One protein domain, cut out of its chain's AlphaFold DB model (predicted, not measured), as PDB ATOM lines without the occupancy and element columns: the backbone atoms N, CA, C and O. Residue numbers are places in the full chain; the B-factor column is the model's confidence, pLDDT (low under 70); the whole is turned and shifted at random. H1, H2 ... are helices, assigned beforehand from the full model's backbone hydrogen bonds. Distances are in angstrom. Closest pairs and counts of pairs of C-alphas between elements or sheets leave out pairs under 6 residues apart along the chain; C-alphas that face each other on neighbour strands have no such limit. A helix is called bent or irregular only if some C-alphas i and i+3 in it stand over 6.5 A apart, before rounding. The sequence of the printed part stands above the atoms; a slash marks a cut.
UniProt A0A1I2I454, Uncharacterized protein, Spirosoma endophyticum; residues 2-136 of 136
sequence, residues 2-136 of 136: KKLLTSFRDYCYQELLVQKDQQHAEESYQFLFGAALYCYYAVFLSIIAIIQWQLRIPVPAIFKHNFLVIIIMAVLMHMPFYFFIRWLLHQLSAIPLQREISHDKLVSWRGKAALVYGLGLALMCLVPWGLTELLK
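Overview. This is residues 2 to 136 of the 136 residues of an uncharacterized protein of Spirosoma endophyticum (UniProt A0A1I2I454). Two long helices, H2 and H5, run side by side the same way, and H1 crosses both near their beginnings. H2 lies between H5 and bent H4, whose arm H4b slants across H2, while arm H4a and short H3 lie toward the other end. The printed part has 135 residues with five named helices, H1 to H5 in chain order, and no named strand: all helix. It is loose, with a radius of gyration of the C-alphas of 18.4 A, and elongated, spanning 54 by 33 by 25 A.

Arrangement. H1, residues 2 to 19, touches residues 24 to 33 of H2, residues 22 to 54, at a steep tilt of 56 degrees, opposite ways; the closest C-alphas, of Tyr 13 and Tyr 29, are 4.8 A apart. H2 touches H5, residues 103 to 134, at a shallow tilt of 17 degrees, the same way, closest at C-alphas 43 and 124, 5.1 A. H1 touches H5 at a steep tilt of 66 degrees, closest at C-alphas 11 and 109, 6.8 A. H4, residues 67 to 93, was assigned as one helix by its hydrogen bonds but is bent, C-alphas 77 and 80 being 6.8 A apart; its arms are H4a, residues 67 to 77, and H4b, residues 80 to 93. H4b touches H2 at a steep tilt of 39 degrees, closest at C-alphas 85 and 34, 6.2 A; H4a and H2 are only just apart, at 8.2 A. H3, residues 62 to 65, and H4a touch only at the corner, and only just, with 3 pairs of C-alphas within 8 A, the closest being 63 and 70, 5.7 A. Every O i to N i+4 pair is within hydrogen-bond range in H1, H4a and H4b, against 25 of 29 in H2 and 27 of 28 in H5; H3 is too short for one.

Along the chain. H1 begins at C-alpha 2 (37.961, 24.111, 4.324). H2, 48.7 A long, is irregular, with C-alphas 27 and 30 at 7.2 A. H5, 44.9 A long, ends at C-alpha 134 (47.744, 44.916, -20.518).

Size, cuts and confidence. C-alphas 61 and 102 are farthest apart, 55.9 A. The printed part has no cut, no link is long, and no printed residue is under 70 in pLDDT.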
ATOM      1  N   LYS A   2      39.016  25.125   4.074       78.38
ATOM      2  CA  LYS A   2      37.961  24.111   4.324       78.38
ATOM      3  C   LYS A   2      36.785  24.634   5.171       78.38
ATOM      4  O   LYS A   2      35.647  24.492   4.758       78.38
ATOM      5  N   LYS A   3      37.070  25.349   6.271       84.25
ATOM      6  CA  LYS A   3      36.056  25.979   7.146       84.25
ATOM      7  C   LYS A   3      35.172  27.014   6.431       84.25
ATOM      8  O   LYS A   3      33.994  27.129   6.735       84.25
ATOM      9  N   LEU A   4      35.737  27.773   5.489       84.56
ATOM     10  CA  LEU A   4      34.989  28.777   4.730       84.56
ATOM     11  C   LEU A   4      34.027  28.098   3.749       84.56
ATOM     12  O   LEU A   4      32.860  28.462   3.701       84.56
ATOM     13  N   LEU A   5      34.497  27.069   3.039       87.06
ATOM     14  CA  LEU A   5      33.685  26.297   2.097       87.06
ATOM     15  C   LEU A   5      32.575  25.504   2.795       87.06
ATOM     16  O   LEU A   5      31.449  25.505   2.313       87.06
ATOM     17  N   THR A   6      32.854  24.891   3.952       88.38
ATOM     18  CA  THR A   6      31.811  24.231   4.755       88.38
ATOM     19  C   THR A   6      30.765  25.225   5.234       88.38
ATOM     20  O   THR A   6      29.578  24.973   5.095       88.38
ATOM     21  N   SER A   7      31.182  26.382   5.757       87.94
ATOM     22  CA  SER A   7      30.224  27.375   6.245       87.94
ATOM     23  C   SER A   7      29.439  28.044   5.118       87.94
ATOM     24  O   SER A   7      28.277  28.375   5.319       87.94
ATOM     25  N   PHE A   8      30.034  28.204   3.934       89.00
ATOM     26  CA  PHE A   8      29.324  28.699   2.759       89.00
ATOM     27  C   PHE A   8      28.311  27.674   2.231       89.00
ATOM     28  O   PHE A   8      27.176  28.035   1.944       89.00
ATOM     29  N   ARG A   9      28.674  26.384   2.196       91.19
ATOM     30  CA  ARG A   9      27.744  25.280   1.906       91.19
ATOM     31  C   ARG A   9      26.558  25.283   2.871       91.19
ATOM     32  O   ARG A   9      25.415  25.214   2.429       91.19
ATOM     33  N   ASP A  10      26.833  25.367   4.171       89.56
ATOM     34  CA  ASP A  10      25.794  25.373   5.204       89.56
ATOM     35  C   ASP A  10      24.910  26.622   5.080       89.56
ATOM     36  O   ASP A  10      23.696  26.535   5.229       89.56
ATOM     37  N   TYR A  11      25.490  27.772   4.727       90.19
ATOM     38  CA  TYR A  11      24.733  28.981   4.410       90.19
ATOM     39  C   TYR A  11      23.803  28.791   3.200       90.19
ATOM     40  O   TYR A  11      22.635  29.159   3.286       90.19
ATOM     41  N   CYS A  12      24.275  28.189   2.099       90.69
ATOM     42  CA  CYS A  12      23.433  27.892   0.933       90.69
ATOM     43  C   CYS A  12      22.238  27.004   1.304       90.69
ATOM     44  O   CYS A  12      21.130  27.242   0.834       90.69
ATOM     45  N   TYR A  13      22.462  26.007   2.161       91.38
ATOM     46  CA  TYR A  13      21.396  25.153   2.677       91.38
ATOM     47  C   TYR A  13      20.391  25.944   3.524       91.38
ATOM     48  O   TYR A  13      19.190  25.860   3.289       91.38
ATOM     49  N   GLN A  14      20.874  26.753   4.471       89.88
ATOM     50  CA  GLN A  14      20.009  27.546   5.347       89.88
ATOM     51  C   GLN A  14      19.198  28.600   4.597       89.88
ATOM     52  O   GLN A  14      18.043  28.820   4.928       89.88
ATOM     53  N   GLU A  15      19.771  29.252   3.588       88.38
ATOM     54  CA  GLU A  15      19.024  30.228   2.792       88.38
ATOM     55  C   GLU A  15      17.880  29.548   2.021       88.38
ATOM     56  O   GLU A  15      16.753  30.031   2.019       88.38
ATOM     57  N   LEU A  16      18.103  28.352   1.471       88.88
ATOM     58  CA  LEU A  16      17.005  27.587   0.873       88.88
ATOM     59  C   LEU A  16      15.965  27.148   1.911       88.88
ATOM     60  O   LEU A  16      14.774  27.199   1.620       88.88
ATOM     61  N   LEU A  17      16.393  26.781   3.121       88.62
ATOM     62  CA  LEU A  17      15.498  26.405   4.219       88.62
ATOM     63  C   LEU A  17      14.641  27.581   4.722       88.62
ATOM     64  O   LEU A  17      13.526  27.380   5.184       88.62
ATOM     65  N   VAL A  18      15.142  28.816   4.633       85.50
ATOM     66  CA  VAL A  18      14.374  30.026   4.976       85.50
ATOM     67  C   VAL A  18      13.277  30.293   3.940       85.50
ATOM     68  O   VAL A  18      12.224  30.830   4.279       85.50
ATOM     69  N   GLN A  19      13.513  29.936   2.676       82.62
ATOM     70  CA  GLN A  19      12.600  30.227   1.564       82.62
ATOM     71  C   GLN A  19      11.621  29.088   1.249       82.62
ATOM     72  O   GLN A  19      10.572  29.332   0.647       82.62
ATOM     73  N   LYS A  20      11.991  27.847   1.571       87.12
ATOM     74  CA  LYS A  20      11.317  26.607   1.161       87.12
ATOM     75  C   LYS A  20      11.353  25.571   2.289       87.12
ATOM     76  O   LYS A  20      11.734  25.862   3.415       87.12
ATOM     77  N   ASP A  21      10.906  24.360   1.994       87.50
ATOM     78  CA  ASP A  21      10.916  23.230   2.909       87.50
ATOM     79  C   ASP A  21      12.280  22.518   2.952       87.50
ATOM     80  O   ASP A  21      13.176  22.733   2.130       87.50
ATOM     81  N   GLN A  22      12.433  21.640   3.944       85.62
ATOM     82  CA  GLN A  22      13.682  20.924   4.188       85.62
ATOM     83  C   GLN A  22      14.088  20.026   3.013       85.62
ATOM     84  O   GLN A  22      15.272  19.958   2.686       85.62
ATOM     85  N   GLN A  23      13.124  19.367   2.362       86.88
ATOM     86  CA  GLN A  23      13.410  18.474   1.241       86.88
ATOM     87  C   GLN A  23      14.032  19.246   0.073       86.88
ATOM     88  O   GLN A  23      15.088  18.866  -0.436       86.88
ATOM     89  N   HIS A  24      13.445  20.386  -0.297       87.19
ATOM     90  CA  HIS A  24      13.992  21.224  -1.359       87.19
ATOM     91  C   HIS A  24      15.398  21.745  -1.032       87.19
ATOM     92  O   HIS A  24      16.267  21.780  -1.911       87.19
ATOM     93  N   ALA A  25      15.643  22.127   0.225       87.56
ATOM     94  CA  ALA A  25      16.956  22.579   0.667       87.56
ATOM     95  C   ALA A  25      18.015  21.472   0.537       87.56
ATOM     96  O   ALA A  25      19.112  21.750   0.049       87.56
ATOM     97  N   GLU A  26      17.697  20.226   0.905       86.31
ATOM     98  CA  GLU A  26      18.609  19.078   0.778       86.31
ATOM     99  C   GLU A  26      18.930  18.741  -0.689       86.31
ATOM    100  O   GLU A  26      20.082  18.441  -1.010       86.31
ATOM    101  N   GLU A  27      17.954  18.862  -1.591       87.25
ATOM    102  CA  GLU A  27      18.135  18.578  -3.020       87.25
ATOM    103  C   GLU A  27      18.875  19.707  -3.766       87.25
ATOM    104  O   GLU A  27      19.661  19.448  -4.681       87.25
ATOM    105  N   SER A  28      18.666  20.968  -3.367       90.38
ATOM    106  CA  SER A  28      19.050  22.133  -4.182       90.38
ATOM    107  C   SER A  28      20.256  22.921  -3.661       90.38
ATOM    108  O   SER A  28      20.850  23.692  -4.423       90.38
ATOM    109  N   TYR A  29      20.696  22.739  -2.406       91.00
ATOM    110  CA  TYR A  29      21.818  23.534  -1.868       91.00
ATOM    111  C   TYR A  29      23.119  23.337  -2.649       91.00
ATOM    112  O   TYR A  29      23.915  24.269  -2.776       91.00
ATOM    113  N   GLN A  30      23.334  22.135  -3.191       92.75
ATOM    114  CA  GLN A  30      24.507  21.803  -3.999       92.75
ATOM    115  C   GLN A  30      24.537  22.615  -5.292       92.75
ATOM    116  O   GLN A  30      25.600  23.084  -5.702       92.75
ATOM    117  N   PHE A  31      23.366  22.812  -5.903       91.62
ATOM    118  CA  PHE A  31      23.220  23.629  -7.098       91.62
ATOM    119  C   PHE A  31      23.531  25.094  -6.793       91.62
ATOM    120  O   PHE A  31      24.352  25.690  -7.485       91.62
ATOM    121  N   LEU A  32      22.960  25.650  -5.718       91.19
ATOM    122  CA  LEU A  32      23.225  27.034  -5.312       91.19
ATOM    123  C   LEU A  32      24.711  27.258  -4.979       91.19
ATOM    124  O   LEU A  32      25.318  28.226  -5.436       91.19
ATOM    125  N   PHE A  33      25.315  26.331  -4.234       92.50
ATOM    126  CA  PHE A  33      26.742  26.352  -3.913       92.50
ATOM    127  C   PHE A  33      27.616  26.294  -5.176       92.50
ATOM    128  O   PHE A  33      28.567  27.064  -5.312       92.50
ATOM    129  N   GLY A  34      27.278  25.411  -6.122       92.38
ATOM    130  CA  GLY A  34      27.961  25.305  -7.408       92.38
ATOM    131  C   GLY A  34      27.818  26.572  -8.253       92.38
ATOM    132  O   GLY A  34      28.818  27.084  -8.747       92.38
ATOM    133  N   ALA A  35      26.608  27.120  -8.369       89.81
ATOM    134  CA  ALA A  35      26.333  28.338  -9.131       89.81
ATOM    135  C   ALA A  35      27.129  29.543  -8.606       89.81
ATOM    136  O   ALA A  35      27.678  30.313  -9.390       89.81
ATOM    137  N   ALA A  36      27.273  29.669  -7.285       88.69
ATOM    138  CA  ALA A  36      28.093  30.717  -6.686       88.69
ATOM    139  C   ALA A  36      29.570  30.618  -7.077       88.69
ATOM    140  O   ALA A  36      30.216  31.613  -7.403       88.69
ATOM    141  N   LEU A  37      30.115  29.400  -7.051       91.12
ATOM    142  CA  LEU A  37      31.508  29.156  -7.411       91.12
ATOM    143  C   LEU A  37      31.739  29.234  -8.925       91.12
ATOM    144  O   LEU A  37      32.855  29.509  -9.368       91.12
ATOM    145  N   TYR A  38      30.689  29.036  -9.717       92.06
ATOM    146  CA  TYR A  38      30.757  29.061 -11.169       92.06
ATOM    147  C   TYR A  38      31.189  30.425 -11.718       92.06
ATOM    148  O   TYR A  38      31.932  30.467 -12.696       92.06
ATOM    149  N   CYS A  39      30.834  31.534 -11.060       89.12
ATOM    150  CA  CYS A  39      31.309  32.868 -11.447       89.12
ATOM    151  C   CYS A  39      32.844  32.932 -11.546       89.12
ATOM    152  O   CYS A  39      33.385  33.501 -12.489       89.12
ATOM    153  N   TYR A  40      33.556  32.278 -10.625       91.06
ATOM    154  CA  TYR A  40      35.020  32.216 -10.650       91.06
ATOM    155  C   TYR A  40      35.549  31.319 -11.772       91.06
ATOM    156  O   TYR A  40      36.588  31.609 -12.364       91.06
ATOM    157  N   TYR A  41      34.835  30.243 -12.100       93.31
ATOM    158  CA  TYR A  41      35.189  29.396 -13.234       93.31
ATOM    159  C   TYR A  41      34.978  30.110 -14.574       93.31
ATOM    160  O   TYR A  41      35.811  30.000 -15.471       93.31
ATOM    161  N   ALA A  42      33.919  30.910 -14.694       91.06
ATOM    162  CA  ALA A  42      33.680  31.741 -15.868       91.06
ATOM    163  C   ALA A  42      34.812  32.764 -16.090       91.06
ATOM    164  O   ALA A  42      35.227  32.974 -17.228       91.06
ATOM    165  N   VAL A  43      35.370  33.338 -15.011       91.69
ATOM    166  CA  VAL A  43      36.584  34.178 -15.077       91.69
ATOM    167  C   VAL A  43      37.770  33.386 -15.628       91.69
ATOM    168  O   VAL A  43      38.488  33.862 -16.497       91.69
ATOM    169  N   PHE A  44      37.982  32.158 -15.164       92.31
ATOM    170  CA  PHE A  44      39.060  31.319 -15.690       92.31
ATOM    171  C   PHE A  44      38.896  31.024 -17.192       92.31
ATOM    172  O   PHE A  44      39.857  31.147 -17.953       92.31
ATOM    173  N   LEU A  45      37.680  30.700 -17.641       92.88
ATOM    174  CA  LEU A  45      37.398  30.485 -19.064       92.88
ATOM    175  C   LEU A  45      37.626  31.749 -19.905       92.88
ATOM    176  O   LEU A  45      38.149  31.650 -21.016       92.88
ATOM    177  N   SER A  46      37.276  32.931 -19.389       90.94
ATOM    178  CA  SER A  46      37.509  34.188 -20.107       90.94
ATOM    179  C   SER A  46      38.998  34.512 -20.230       90.94
ATOM    180  O   SER A  46      39.435  34.926 -21.304       90.94
ATOM    181  N   ILE A  47      39.800  34.234 -19.195       91.00
ATOM    182  CA  ILE A  47      41.267  34.334 -19.260       91.00
ATOM    183  C   ILE A  47      41.812  33.435 -20.377       91.00
ATOM    184  O   ILE A  47      42.583  33.909 -21.211       91.00
ATOM    185  N   ILE A  48      41.392  32.164 -20.437       91.00
ATOM    186  CA  ILE A  48      41.824  31.236 -21.498       91.00
ATOM    187  C   ILE A  48      41.464  31.789 -22.878       91.00
ATOM    188  O   ILE A  48      42.311  31.786 -23.771       91.00
ATOM    189  N   ALA A  49      40.236  32.281 -23.054       89.44
ATOM    190  CA  ALA A  49      39.781  32.824 -24.330       89.44
ATOM    191  C   ALA A  49      40.612  34.042 -24.774       89.44
ATOM    192  O   ALA A  49      40.992  34.139 -25.943       89.44
ATOM    193  N   ILE A  50      40.947  34.945 -23.847       89.38
ATOM    194  CA  ILE A  50      41.788  36.120 -24.131       89.38
ATOM    195  C   ILE A  50      43.211  35.700 -24.485       89.38
ATOM    196  O   ILE A  50      43.759  36.186 -25.471       89.38
ATOM    197  N   ILE A  51      43.802  34.771 -23.728       88.81
ATOM    198  CA  ILE A  51      45.140  34.244 -24.025       88.81
ATOM    199  C   ILE A  51      45.155  33.585 -25.408       88.81
ATOM    200  O   ILE A  51      46.059  33.845 -26.199       88.81
ATOM    201  N   GLN A  52      44.142  32.776 -25.730       89.69
ATOM    202  CA  GLN A  52      44.013  32.140 -27.040       89.69
ATOM    203  C   GLN A  52      43.982  33.177 -28.170       89.69
ATOM    204  O   GLN A  52      44.680  33.014 -29.175       89.69
ATOM    205  N   TRP A  53      43.199  34.247 -27.994       87.94
ATOM    206  CA  TRP A  53      43.118  35.355 -28.944       87.94
ATOM    207  C   TRP A  53      44.467  36.063 -29.118       87.94
ATOM    208  O   TRP A  53      44.923  36.255 -30.246       87.94
ATOM    209  N   GLN A  54      45.133  36.394 -28.012       86.00
ATOM    210  CA  GLN A  54      46.407  37.117 -28.009       86.00
ATOM    211  C   GLN A  54      47.547  36.311 -28.638       86.00
ATOM    212  O   GLN A  54      48.331  36.836 -29.427       86.00
ATOM    213  N   LEU A  55      47.584  35.002 -28.388       89.25
ATOM    214  CA  LEU A  55      48.524  34.082 -29.030       89.25
ATOM    215  C   LEU A  55      48.162  33.763 -30.490       89.25
ATOM    216  O   LEU A  55      48.851  32.966 -31.128       89.25
ATOM    217  N   ARG A  56      47.088  34.361 -31.028       89.75
ATOM    218  CA  ARG A  56      46.565  34.125 -32.383       89.75
ATOM    219  C   ARG A  56      46.347  32.640 -32.682       89.75
ATOM    220  O   ARG A  56      46.493  32.206 -33.825       89.75
ATOM    221  N   ILE A  57      45.990  31.859 -31.662       88.81
ATOM    222  CA  ILE A  57      45.706  30.436 -31.827       88.81
ATOM    223  C   ILE A  57      44.417  30.330 -32.652       88.81
ATOM    224  O   ILE A  57      43.362  30.792 -32.202       88.81
ATOM    225  N   PRO A  58      44.472  29.752 -33.864       86.62
ATOM    226  CA  PRO A  58      43.335  29.761 -34.765       86.62
ATOM    227  C   PRO A  58      42.184  28.953 -34.169       86.62
ATOM    228  O   PRO A  58      42.346  27.796 -33.788       86.62
ATOM    229  N   VAL A  59      40.999  29.560 -34.122       84.19
ATOM    230  CA  VAL A  59      39.760  28.837 -33.824       84.19
ATOM    231  C   VAL A  59      39.393  28.008 -35.059       84.19
ATOM    232  O   VAL A  59      39.217  28.595 -36.136       84.19
ATOM    233  N   PRO A  60      39.257  26.674 -34.945       86.19
ATOM    234  CA  PRO A  60      38.908  25.830 -36.083       86.19
ATOM    235  C   PRO A  60      37.616  26.287 -36.776       86.19
ATOM    236  O   PRO A  60      36.627  26.611 -36.121       86.19
ATOM    237  N   ALA A  61      37.604  26.287 -38.113       85.69
ATOM    238  CA  ALA A  61      36.481  26.803 -38.904       85.69
ATOM    239  C   ALA A  61      35.148  26.086 -38.616       85.69
ATOM    240  O   ALA A  61      34.085  26.693 -38.732       85.69
ATOM    241  N   ILE A  62      35.199  24.827 -38.167       87.31
ATOM    242  CA  ILE A  62      34.017  24.056 -37.766       87.31
ATOM    243  C   ILE A  62      33.211  24.748 -36.654       87.31
ATOM    244  O   ILE A  62      31.983  24.691 -36.670       87.31
ATOM    245  N   PHE A  63      33.872  25.484 -35.755       85.00
ATOM    246  CA  PHE A  63      33.205  26.248 -34.699       85.00
ATOM    247  C   PHE A  63      32.475  27.485 -35.222       85.00
ATOM    248  O   PHE A  63      31.595  27.986 -34.539       85.00
ATOM    249  N   LYS A  64      32.810  27.995 -36.414       82.12
ATOM    250  CA  LYS A  64      32.159  29.186 -36.986       82.12
ATOM    251  C   LYS A  64      30.848  28.861 -37.698       82.12
ATOM    252  O   LYS A  64      29.991  29.727 -37.818       82.12
ATOM    253  N   HIS A  65      30.709  27.630 -38.186       86.56
ATOM    254  CA  HIS A  65      29.624  27.254 -39.096       86.56
ATOM    255  C   HIS A  65      28.710  26.153 -38.553       86.56
ATOM    256  O   HIS A  65      27.679  25.878 -39.158       86.56
ATOM    257  N   ASN A  66      29.056  25.524 -37.423       92.62
ATOM    258  CA  ASN A  66      28.282  24.417 -36.874       92.62
ATOM    259  C   ASN A  66      27.851  24.679 -35.423       92.62
ATOM    260  O   ASN A  66      28.623  24.520 -34.477       92.62
ATOM    261  N   PHE A  67      26.575  25.033 -35.260       90.69
ATOM    262  CA  PHE A  67      25.949  25.297 -33.963       90.69
ATOM    263  C   PHE A  67      26.011  24.103 -33.004       90.69
ATOM    264  O   PHE A  67      26.288  24.278 -31.818       90.69
ATOM    265  N   LEU A  68      25.826  22.881 -33.514       94.75
ATOM    266  CA  LEU A  68      25.900  21.667 -32.700       94.75
ATOM    267  C   LEU A  68      27.300  21.503 -32.094       94.75
ATOM    268  O   LEU A  68      27.440  21.186 -30.915       94.75
ATOM    269  N   VAL A  69      28.339  21.776 -32.887       93.06
ATOM    270  CA  VAL A  69      29.735  21.698 -32.436       93.06
ATOM    271  C   VAL A  69      30.038  22.769 -31.387       93.06
ATOM    272  O   VAL A  69      30.725  22.468 -30.411       93.06
ATOM    273  N   ILE A  70      29.482  23.980 -31.525       90.88
ATOM    274  CA  ILE A  70      29.579  25.023 -30.489       90.88
ATOM    275  C   ILE A  70      28.965  24.533 -29.172       90.88
ATOM    276  O   ILE A  70      29.613  24.643 -28.133       90.88
ATOM    277  N   ILE A  71      27.752  23.963 -29.199       93.06
ATOM    278  CA  ILE A  71      27.094  23.452 -27.986       93.06
ATOM    279  C   ILE A  71      27.917  22.334 -27.347       93.06
ATOM    280  O   ILE A  71      28.172  22.380 -26.145       93.06
ATOM    281  N   ILE A  72      28.346  21.340 -28.131       94.50
ATOM    282  CA  ILE A  72      29.132  20.210 -27.617       94.50
ATOM    283  C   ILE A  72      30.406  20.723 -26.950       94.50
ATOM    284  O   ILE A  72      30.728  20.317 -25.836       94.50
ATOM    285  N   MET A  73      31.108  21.655 -27.592       91.19
ATOM    286  CA  MET A  73      32.333  22.211 -27.030       91.19
ATOM    287  C   MET A  73      32.076  23.057 -25.789       91.19
ATOM    288  O   MET A  73      32.829  22.948 -24.826       91.19
ATOM    289  N   ALA A  74      30.991  23.836 -25.762       89.56
ATOM    290  CA  ALA A  74      30.576  24.541 -24.558       89.56
ATOM    291  C   ALA A  74      30.365  23.546 -23.407       89.56
ATOM    292  O   ALA A  74      30.969  23.710 -22.349       89.56
ATOM    293  N   VAL A  75      29.621  22.459 -23.623       92.88
ATOM    294  CA  VAL A  75      29.422  21.406 -22.611       92.88
ATOM    295  C   VAL A  75      30.756  20.804 -22.161       92.88
ATOM    296  O   VAL A  75      31.013  20.720 -20.957       92.88
ATOM    297  N   LEU A  76      31.640  20.451 -23.097       93.81
ATOM    298  CA  LEU A  76      32.960  19.892 -22.787       93.81
ATOM    299  C   LEU A  76      33.820  20.856 -21.961       93.81
ATOM    300  O   LEU A  76      34.455  20.430 -21.000       93.81
ATOM    301  N   MET A  77      33.798  22.155 -22.265       93.12
ATOM    302  CA  MET A  77      34.539  23.170 -21.507       93.12
ATOM    303  C   MET A  77      34.002  23.364 -20.083       93.12
ATOM    304  O   MET A  77      34.740  23.831 -19.220       93.12
ATOM    305  N   HIS A  78      32.748  23.001 -19.803       93.12
ATOM    306  CA  HIS A  78      32.151  23.118 -18.463       93.12
ATOM    307  C   HIS A  78      32.228  21.808 -17.668       93.12
ATOM    308  O   HIS A  78      32.092  21.810 -16.443       93.12
ATOM    309  N   MET A  79      32.508  20.689 -18.340       94.31
ATOM    310  CA  MET A  79      32.638  19.370 -17.725       94.31
ATOM    311  C   MET A  79      33.699  19.317 -16.601       94.31
ATOM    312  O   MET A  79      33.394  18.759 -15.543       94.31
ATOM    313  N   PRO A  80      34.896  19.937 -16.726       95.19
ATOM    314  CA  PRO A  80      35.869  19.979 -15.634       95.19
ATOM    315  C   PRO A  80      35.324  20.640 -14.366       95.19
ATOM    316  O   PRO A  80      35.550  20.142 -13.263       95.19
ATOM    317  N   PHE A  81      34.557  21.723 -14.509       94.88
ATOM    318  CA  PHE A  81      33.940  22.403 -13.372       94.88
ATOM    319  C   PHE A  81      32.918  21.519 -12.665       94.88
ATOM    320  O   PHE A  81      32.907  21.442 -11.437       94.88
ATOM    321  N   TYR A  82      32.096  20.802 -13.430       93.38
ATOM    322  CA  TYR A  82      31.141  19.856 -12.865       93.38
ATOM    323  C   TYR A  82      31.832  18.790 -12.001       93.38
ATOM    324  O   TYR A  82      31.428  18.555 -10.858       93.38
ATOM    325  N   PHE A  83      32.908  18.180 -12.511       95.19
ATOM    326  CA  PHE A  83      33.686  17.204 -11.745       95.19
ATOM    327  C   PHE A  83      34.356  17.826 -10.523       95.19
ATOM    328  O   PHE A  83      34.331  17.224  -9.451       95.19
ATOM    329  N   PHE A  84      34.898  19.037 -10.657       94.69
ATOM    330  CA  PHE A  84      35.492  19.772  -9.547       94.69
ATOM    331  C   PHE A  84      34.481  20.030  -8.424       94.69
ATOM    332  O   PHE A  84      34.774  19.735  -7.266       94.69
ATOM    333  N   ILE A  85      33.274  20.512  -8.743       94.25
ATOM    334  CA  ILE A  85      32.223  20.752  -7.744       94.25
ATOM    335  C   ILE A  85      31.767  19.448  -7.094       94.25
ATOM    336  O   ILE A  85      31.638  19.405  -5.870       94.25
ATOM    337  N   ARG A  86      31.574  18.371  -7.867       92.81
ATOM    338  CA  ARG A  86      31.237  17.057  -7.296       92.81
ATOM    339  C   ARG A  86      32.315  16.550  -6.347       92.81
ATOM    340  O   ARG A  86      31.996  16.125  -5.238       92.81
ATOM    341  N   TRP A  87      33.576  16.625  -6.760       94.50
ATOM    342  CA  TRP A  87      34.710  16.266  -5.914       94.50
ATOM    343  C   TRP A  87      34.744  17.117  -4.640       94.50
ATOM    344  O   TRP A  87      34.879  16.579  -3.542       94.50
ATOM    345  N   LEU A  88      34.539  18.431  -4.759       92.81
ATOM    346  CA  LEU A  88      34.547  19.345  -3.622       92.81
ATOM    347  C   LEU A  88      33.409  19.043  -2.639       92.81
ATOM    348  O   LEU A  88      33.643  18.960  -1.436       92.81
ATOM    349  N   LEU A  89      32.189  18.831  -3.136       91.25
ATOM    350  CA  LEU A  89      31.037  18.460  -2.314       91.25
ATOM    351  C   LEU A  89      31.247  17.116  -1.615       91.25
ATOM    352  O   LEU A  89      30.910  17.001  -0.440       91.25
ATOM    353  N   HIS A  90      31.865  16.141  -2.284       91.31
ATOM    354  CA  HIS A  90      32.229  14.860  -1.678       91.31
ATOM    355  C   HIS A  90      33.272  15.019  -0.555       91.31
ATOM    356  O   HIS A  90      33.150  14.427   0.513       91.31
ATOM    357  N   GLN A  91      34.270  15.888  -0.734       90.31
ATOM    358  CA  GLN A  91      35.229  16.208   0.333       90.31
ATOM    359  C   GLN A  91      34.573  16.928   1.523       90.31
ATOM    360  O   GLN A  91      35.027  16.811   2.667       90.31
ATOM    361  N   LEU A  92      33.512  17.696   1.264       88.06
ATOM    362  CA  LEU A  92      32.755  18.411   2.287       88.06
ATOM    363  C   LEU A  92      31.709  17.523   2.971       88.06
ATOM    364  O   LEU A  92      31.411  17.772   4.135       88.06
ATOM    365  N   SER A  93      31.170  16.495   2.310       85.50
ATOM    366  CA  SER A  93      30.111  15.635   2.864       85.50
ATOM    367  C   SER A  93      30.555  14.833   4.086       85.50
ATOM    368  O   SER A  93      29.718  14.453   4.894       85.50
ATOM    369  N   ALA A  94      31.865  14.643   4.273       85.25
ATOM    370  CA  ALA A  94      32.428  14.098   5.510       85.25
ATOM    371  C   ALA A  94      32.115  14.959   6.755       85.25
ATOM    372  O   ALA A  94      32.241  14.485   7.880       85.25
ATOM    373  N   ILE A  95      31.734  16.226   6.567       85.12
ATOM    374  CA  ILE A  95      31.354  17.150   7.635       85.12
ATOM    375  C   ILE A  95      29.832  17.323   7.592       85.12
ATOM    376  O   ILE A  95      29.324  17.820   6.575       85.12
ATOM    377  N   PRO A  96      29.099  16.969   8.666       84.94
ATOM    378  CA  PRO A  96      27.643  17.046   8.680       84.94
ATOM    379  C   PRO A  96      27.164  18.484   8.446       84.94
ATOM    380  O   PRO A  96      27.824  19.448   8.840       84.94
ATOM    381  N   LEU A  97      26.025  18.624   7.766       82.56
ATOM    382  CA  LEU A  97      25.363  19.913   7.556       82.56
ATOM    383  C   LEU A  97      24.889  20.475   8.899       82.56
ATOM    384  O   LEU A  97      24.191  19.795   9.654       82.56
ATOM    385  N   GLN A  98      25.235  21.730   9.190       82.44
ATOM    386  CA  GLN A  98      24.668  22.445  10.334       82.44
ATOM    387  C   GLN A  98      23.229  22.860  10.003       82.44
ATOM    388  O   GLN A  98      22.997  23.866   9.332       82.44
ATOM    389  N   ARG A  99      22.264  22.055  10.461       74.88
ATOM    390  CA  ARG A  99      20.822  22.266  10.237       74.88
ATOM    391  C   ARG A  99      20.231  23.411  11.052       74.88
ATOM    392  O   ARG A  99      19.218  23.964  10.647       74.88
ATOM    393  N   GLU A 100      20.894  23.814  12.127       76.38
ATOM    394  CA  GLU A 100      20.480  24.939  12.961       76.38
ATOM    395  C   GLU A 100      21.634  25.935  13.066       76.38
ATOM    396  O   GLU A 100      22.686  25.665  13.652       76.38
ATOM    397  N   ILE A 101      21.455  27.094  12.440       77.12
ATOM    398  CA  ILE A 101      22.380  28.221  12.514       77.12
ATOM    399  C   ILE A 101      21.603  29.384  13.129       77.12
ATOM    400  O   ILE A 101      20.491  29.677  12.704       77.12
ATOM    401  N   SER A 102      22.179  30.050  14.136       79.94
ATOM    402  CA  SER A 102      21.540  31.221  14.744       79.94
ATOM    403  C   SER A 102      21.301  32.318  13.706       79.94
ATOM    404  O   SER A 102      22.109  32.513  12.790       79.94
ATOM    405  N   HIS A 103      20.209  33.065  13.868       77.50
ATOM    406  CA  HIS A 103      19.831  34.128  12.937       77.50
ATOM    407  C   HIS A 103      20.965  35.150  12.732       77.50
ATOM    408  O   HIS A 103      21.312  35.473  11.598       77.50
ATOM    409  N   ASP A 104      21.645  35.548  13.809       81.12
ATOM    410  CA  ASP A 104      22.781  36.482  13.759       81.12
ATOM    411  C   ASP A 104      23.941  35.961  12.901       81.12
ATOM    412  O   ASP A 104      24.575  36.698  12.135       81.12
ATOM    413  N   LYS A 105      24.216  34.654  12.985       81.69
ATOM    414  CA  LYS A 105      25.265  34.009  12.190       81.69
ATOM    415  C   LYS A 105      24.859  33.933  10.717       81.69
ATOM    416  O   LYS A 105      25.725  34.092   9.855       81.69
ATOM    417  N   LEU A 106      23.571  33.755  10.424       82.25
ATOM    418  CA  LEU A 106      23.033  33.776   9.064       82.25
ATOM    419  C   LEU A 106      23.133  35.176   8.440       82.25
ATOM    420  O   LEU A 106      23.636  35.304   7.325       82.25
ATOM    421  N   VAL A 107      22.768  36.230   9.177       84.00
ATOM    422  CA  VAL A 107      22.917  37.631   8.736       84.00
ATOM    423  C   VAL A 107      24.386  37.976   8.468       84.00
ATOM    424  O   VAL A 107      24.710  38.540   7.421       84.00
ATOM    425  N   SER A 108      25.304  37.562   9.348       87.00
ATOM    426  CA  SER A 108      26.749  37.731   9.119       87.00
ATOM    427  C   SER A 108      27.219  37.035   7.834       87.00
ATOM    428  O   SER A 108      28.048  37.569   7.089       87.00
ATOM    429  N   TRP A 109      26.691  35.842   7.551       85.75
ATOM    430  CA  TRP A 109      27.024  35.100   6.340       85.75
ATOM    431  C   TRP A 109      26.381  35.661   5.080       85.75
ATOM    432  O   TRP A 109      27.027  35.581   4.041       85.75
ATOM    433  N   ARG A 110      25.212  36.310   5.152       84.50
ATOM    434  CA  ARG A 110      24.634  37.038   4.009       84.50
ATOM    435  C   ARG A 110      25.601  38.085   3.466       84.50
ATOM    436  O   ARG A 110      25.857  38.107   2.267       84.50
ATOM    437  N   GLY A 111      26.218  38.883   4.341       85.25
ATOM    438  CA  GLY A 111      27.229  39.867   3.931       85.25
ATOM    439  C   GLY A 111      28.464  39.223   3.291       85.25
ATOM    440  O   GLY A 111      28.944  39.675   2.254       85.25
ATOM    441  N   LYS A 112      28.953  38.115   3.858       87.44
ATOM    442  CA  LYS A 112      30.098  37.369   3.300       87.44
ATOM    443  C   LYS A 112      29.766  36.697   1.971       87.44
ATOM    444  O   LYS A 112      30.589  36.712   1.067       87.44
ATOM    445  N   ALA A 113      28.575  36.126   1.844       84.44
ATOM    446  CA  ALA A 113      28.087  35.544   0.606       84.44
ATOM    447  C   ALA A 113      27.953  36.627  -0.465       84.44
ATOM    448  O   ALA A 113      28.472  36.444  -1.560       84.44
ATOM    449  N   ALA A 114      27.358  37.778  -0.137       86.00
ATOM    450  CA  ALA A 114      27.283  38.925  -1.040       86.00
ATOM    451  C   ALA A 114      28.673  39.383  -1.504       86.00
ATOM    452  O   ALA A 114      28.843  39.681  -2.681       86.00
ATOM    453  N   LEU A 115      29.684  39.362  -0.627       87.00
ATOM    454  CA  LEU A 115      31.073  39.613  -1.023       87.00
ATOM    455  C   LEU A 115      31.620  38.538  -1.970       87.00
ATOM    456  O   LEU A 115      32.266  38.890  -2.949       87.00
ATOM    457  N   VAL A 116      31.364  37.252  -1.717       85.88
ATOM    458  CA  VAL A 116      31.780  36.155  -2.614       85.88
ATOM    459  C   VAL A 116      31.145  36.327  -4.000       85.88
ATOM    460  O   VAL A 116      31.855  36.395  -4.999       85.88
ATOM    461  N   TYR A 117      29.822  36.492  -4.073       85.25
ATOM    462  CA  TYR A 117      29.121  36.718  -5.342       85.25
ATOM    463  C   TYR A 117      29.576  38.006  -6.032       85.25
ATOM    464  O   TYR A 117      29.917  37.991  -7.213       85.25
ATOM    465  N   GLY A 118      29.609  39.114  -5.292       88.00
ATOM    466  CA  GLY A 118      29.981  40.425  -5.810       88.00
ATOM    467  C   GLY A 118      31.411  40.451  -6.335       88.00
ATOM    468  O   GLY A 118      31.652  40.984  -7.413       88.00
ATOM    469  N   LEU A 119      32.350  39.815  -5.631       90.62
ATOM    470  CA  LEU A 119      33.736  39.705  -6.076       90.62
ATOM    471  C   LEU A 119      33.858  38.796  -7.303       90.62
ATOM    472  O   LEU A 119      34.592  39.138  -8.225       90.62
ATOM    473  N   GLY A 120      33.114  37.687  -7.366       87.94
ATOM    474  CA  GLY A 120      33.050  36.842  -8.562       87.94
ATOM    475  C   GLY A 120      32.559  37.607  -9.798       87.94
ATOM    476  O   GLY A 120      33.203  37.558 -10.845       87.94
ATOM    477  N   LEU A 121      31.469  38.369  -9.666       87.81
ATOM    478  CA  LEU A 121      30.930  39.210 -10.743       87.81
ATOM    479  C   LEU A 121      31.877  40.354 -11.121       87.81
ATOM    480  O   LEU A 121      32.103  40.599 -12.304       87.81
ATOM    481  N   ALA A 122      32.472  41.029 -10.136       91.12
ATOM    482  CA  ALA A 122      33.440  42.091 -10.388       91.12
ATOM    483  C   ALA A 122      34.653  41.560 -11.164       91.12
ATOM    484  O   ALA A 122      35.046  42.158 -12.163       91.12
ATOM    485  N   LEU A 123      35.207  40.408 -10.765       91.62
ATOM    486  CA  LEU A 123      36.300  39.757 -11.493       91.62
ATOM    487  C   LEU A 123      35.898  39.383 -12.922       91.62
ATOM    488  O   LEU A 123      36.710  39.537 -13.832       91.62
ATOM    489  N   MET A 124      34.657  38.942 -13.136       87.50
ATOM    490  CA  MET A 124      34.147  38.582 -14.464       87.50
ATOM    491  C   MET A 124      34.185  39.753 -15.450       87.50
ATOM    492  O   MET A 124      34.395  39.525 -16.637       87.50
ATOM    493  N   CYS A 125      34.054  40.990 -14.971       86.69
ATOM    494  CA  CYS A 125      34.184  42.193 -15.796       86.69
ATOM    495  C   CYS A 125      35.623  42.731 -15.825       86.69
ATOM    496  O   CYS A 125      36.154  43.048 -16.890       86.69
ATOM    497  N   LEU A 126      36.263  42.836 -14.656       91.19
ATOM    498  CA  LEU A 126      37.550  43.515 -14.496       91.19
ATOM    499  C   LEU A 126      38.719  42.718 -15.071       91.19
ATOM    500  O   LEU A 126      39.621  43.315 -15.651       91.19
ATOM    501  N   VAL A 127      38.723  41.389 -14.926       89.88
ATOM    502  CA  VAL A 127      39.836  40.556 -15.403       89.88
ATOM    503  C   VAL A 127      39.917  40.559 -16.929       89.88
ATOM    504  O   VAL A 127      41.005  40.831 -17.440       89.88
ATOM    505  N   PRO A 128      38.817  40.341 -17.681       85.81
ATOM    506  CA  PRO A 128      38.863  40.462 -19.131       85.81
ATOM    507  C   PRO A 128      39.320  41.829 -19.619       85.81
ATOM    508  O   PRO A 128      40.169  41.919 -20.507       85.81
ATOM    509  N   TRP A 129      38.779  42.890 -19.019       87.69
ATOM    510  CA  TRP A 129      39.130  44.259 -19.372       87.69
ATOM    511  C   TRP A 129      40.611  44.550 -19.097       87.69
ATOM    512  O   TRP A 129      41.332  44.962 -20.002       87.69
ATOM    513  N   GLY A 130      41.093  44.242 -17.890       88.31
ATOM    514  CA  GLY A 130      42.484  44.463 -17.498       88.31
ATOM    515  C   GLY A 130      43.477  43.663 -18.340       88.31
ATOM    516  O   GLY A 130      44.484  44.214 -18.774       88.31
ATOM    517  N   LEU A 131      43.185  42.390 -18.633       86.06
ATOM    518  CA  LEU A 131      44.031  41.582 -19.519       86.06
ATOM    519  C   LEU A 131      44.045  42.112 -20.952       86.06
ATOM    520  O   LEU A 131      45.083  42.061 -21.602       86.06
ATOM    521  N   THR A 132      42.918  42.626 -21.443       82.12
ATOM    522  CA  THR A 132      42.860  43.225 -22.779       82.12
ATOM    523  C   THR A 132      43.735  44.472 -22.854       82.12
ATOM    524  O   THR A 132      44.488  44.600 -23.808       82.12
ATOM    525  N   GLU A 133      43.679  45.366 -21.863       85.81
ATOM    526  CA  GLU A 133      44.514  46.577 -21.840       85.81
ATOM    527  C   GLU A 133      46.005  46.276 -21.627       85.81
ATOM    528  O   GLU A 133      46.844  46.909 -22.259       85.81
ATOM    529  N   LEU A 134      46.349  45.301 -20.779       86.19
ATOM    530  CA  LEU A 134      47.744  44.916 -20.518       86.19
ATOM    531  C   LEU A 134      48.426  44.222 -21.705       86.19
ATOM    532  O   LEU A 134      49.649  44.236 -21.790       86.19
ATOM    533  N   LEU A 135      47.646  43.559 -22.562       77.81
ATOM    534  CA  LEU A 135      48.137  42.786 -23.707       77.81
ATOM    535  C   LEU A 135      47.954  43.523 -25.047       77.81
ATOM    536  O   LEU A 135      48.088  42.896 -26.099       77.81
ATOM    537  N   LYS A 136      47.604  44.815 -25.026       72.88
ATOM    538  CA  LYS A 136      47.733  45.713 -26.186       72.88
ATOM    539  C   LYS A 136      49.194  46.093 -26.399       72.88
ATOM    540  O   LYS A 136      49.578  46.187 -27.585       72.88
TER     541      LYS A 136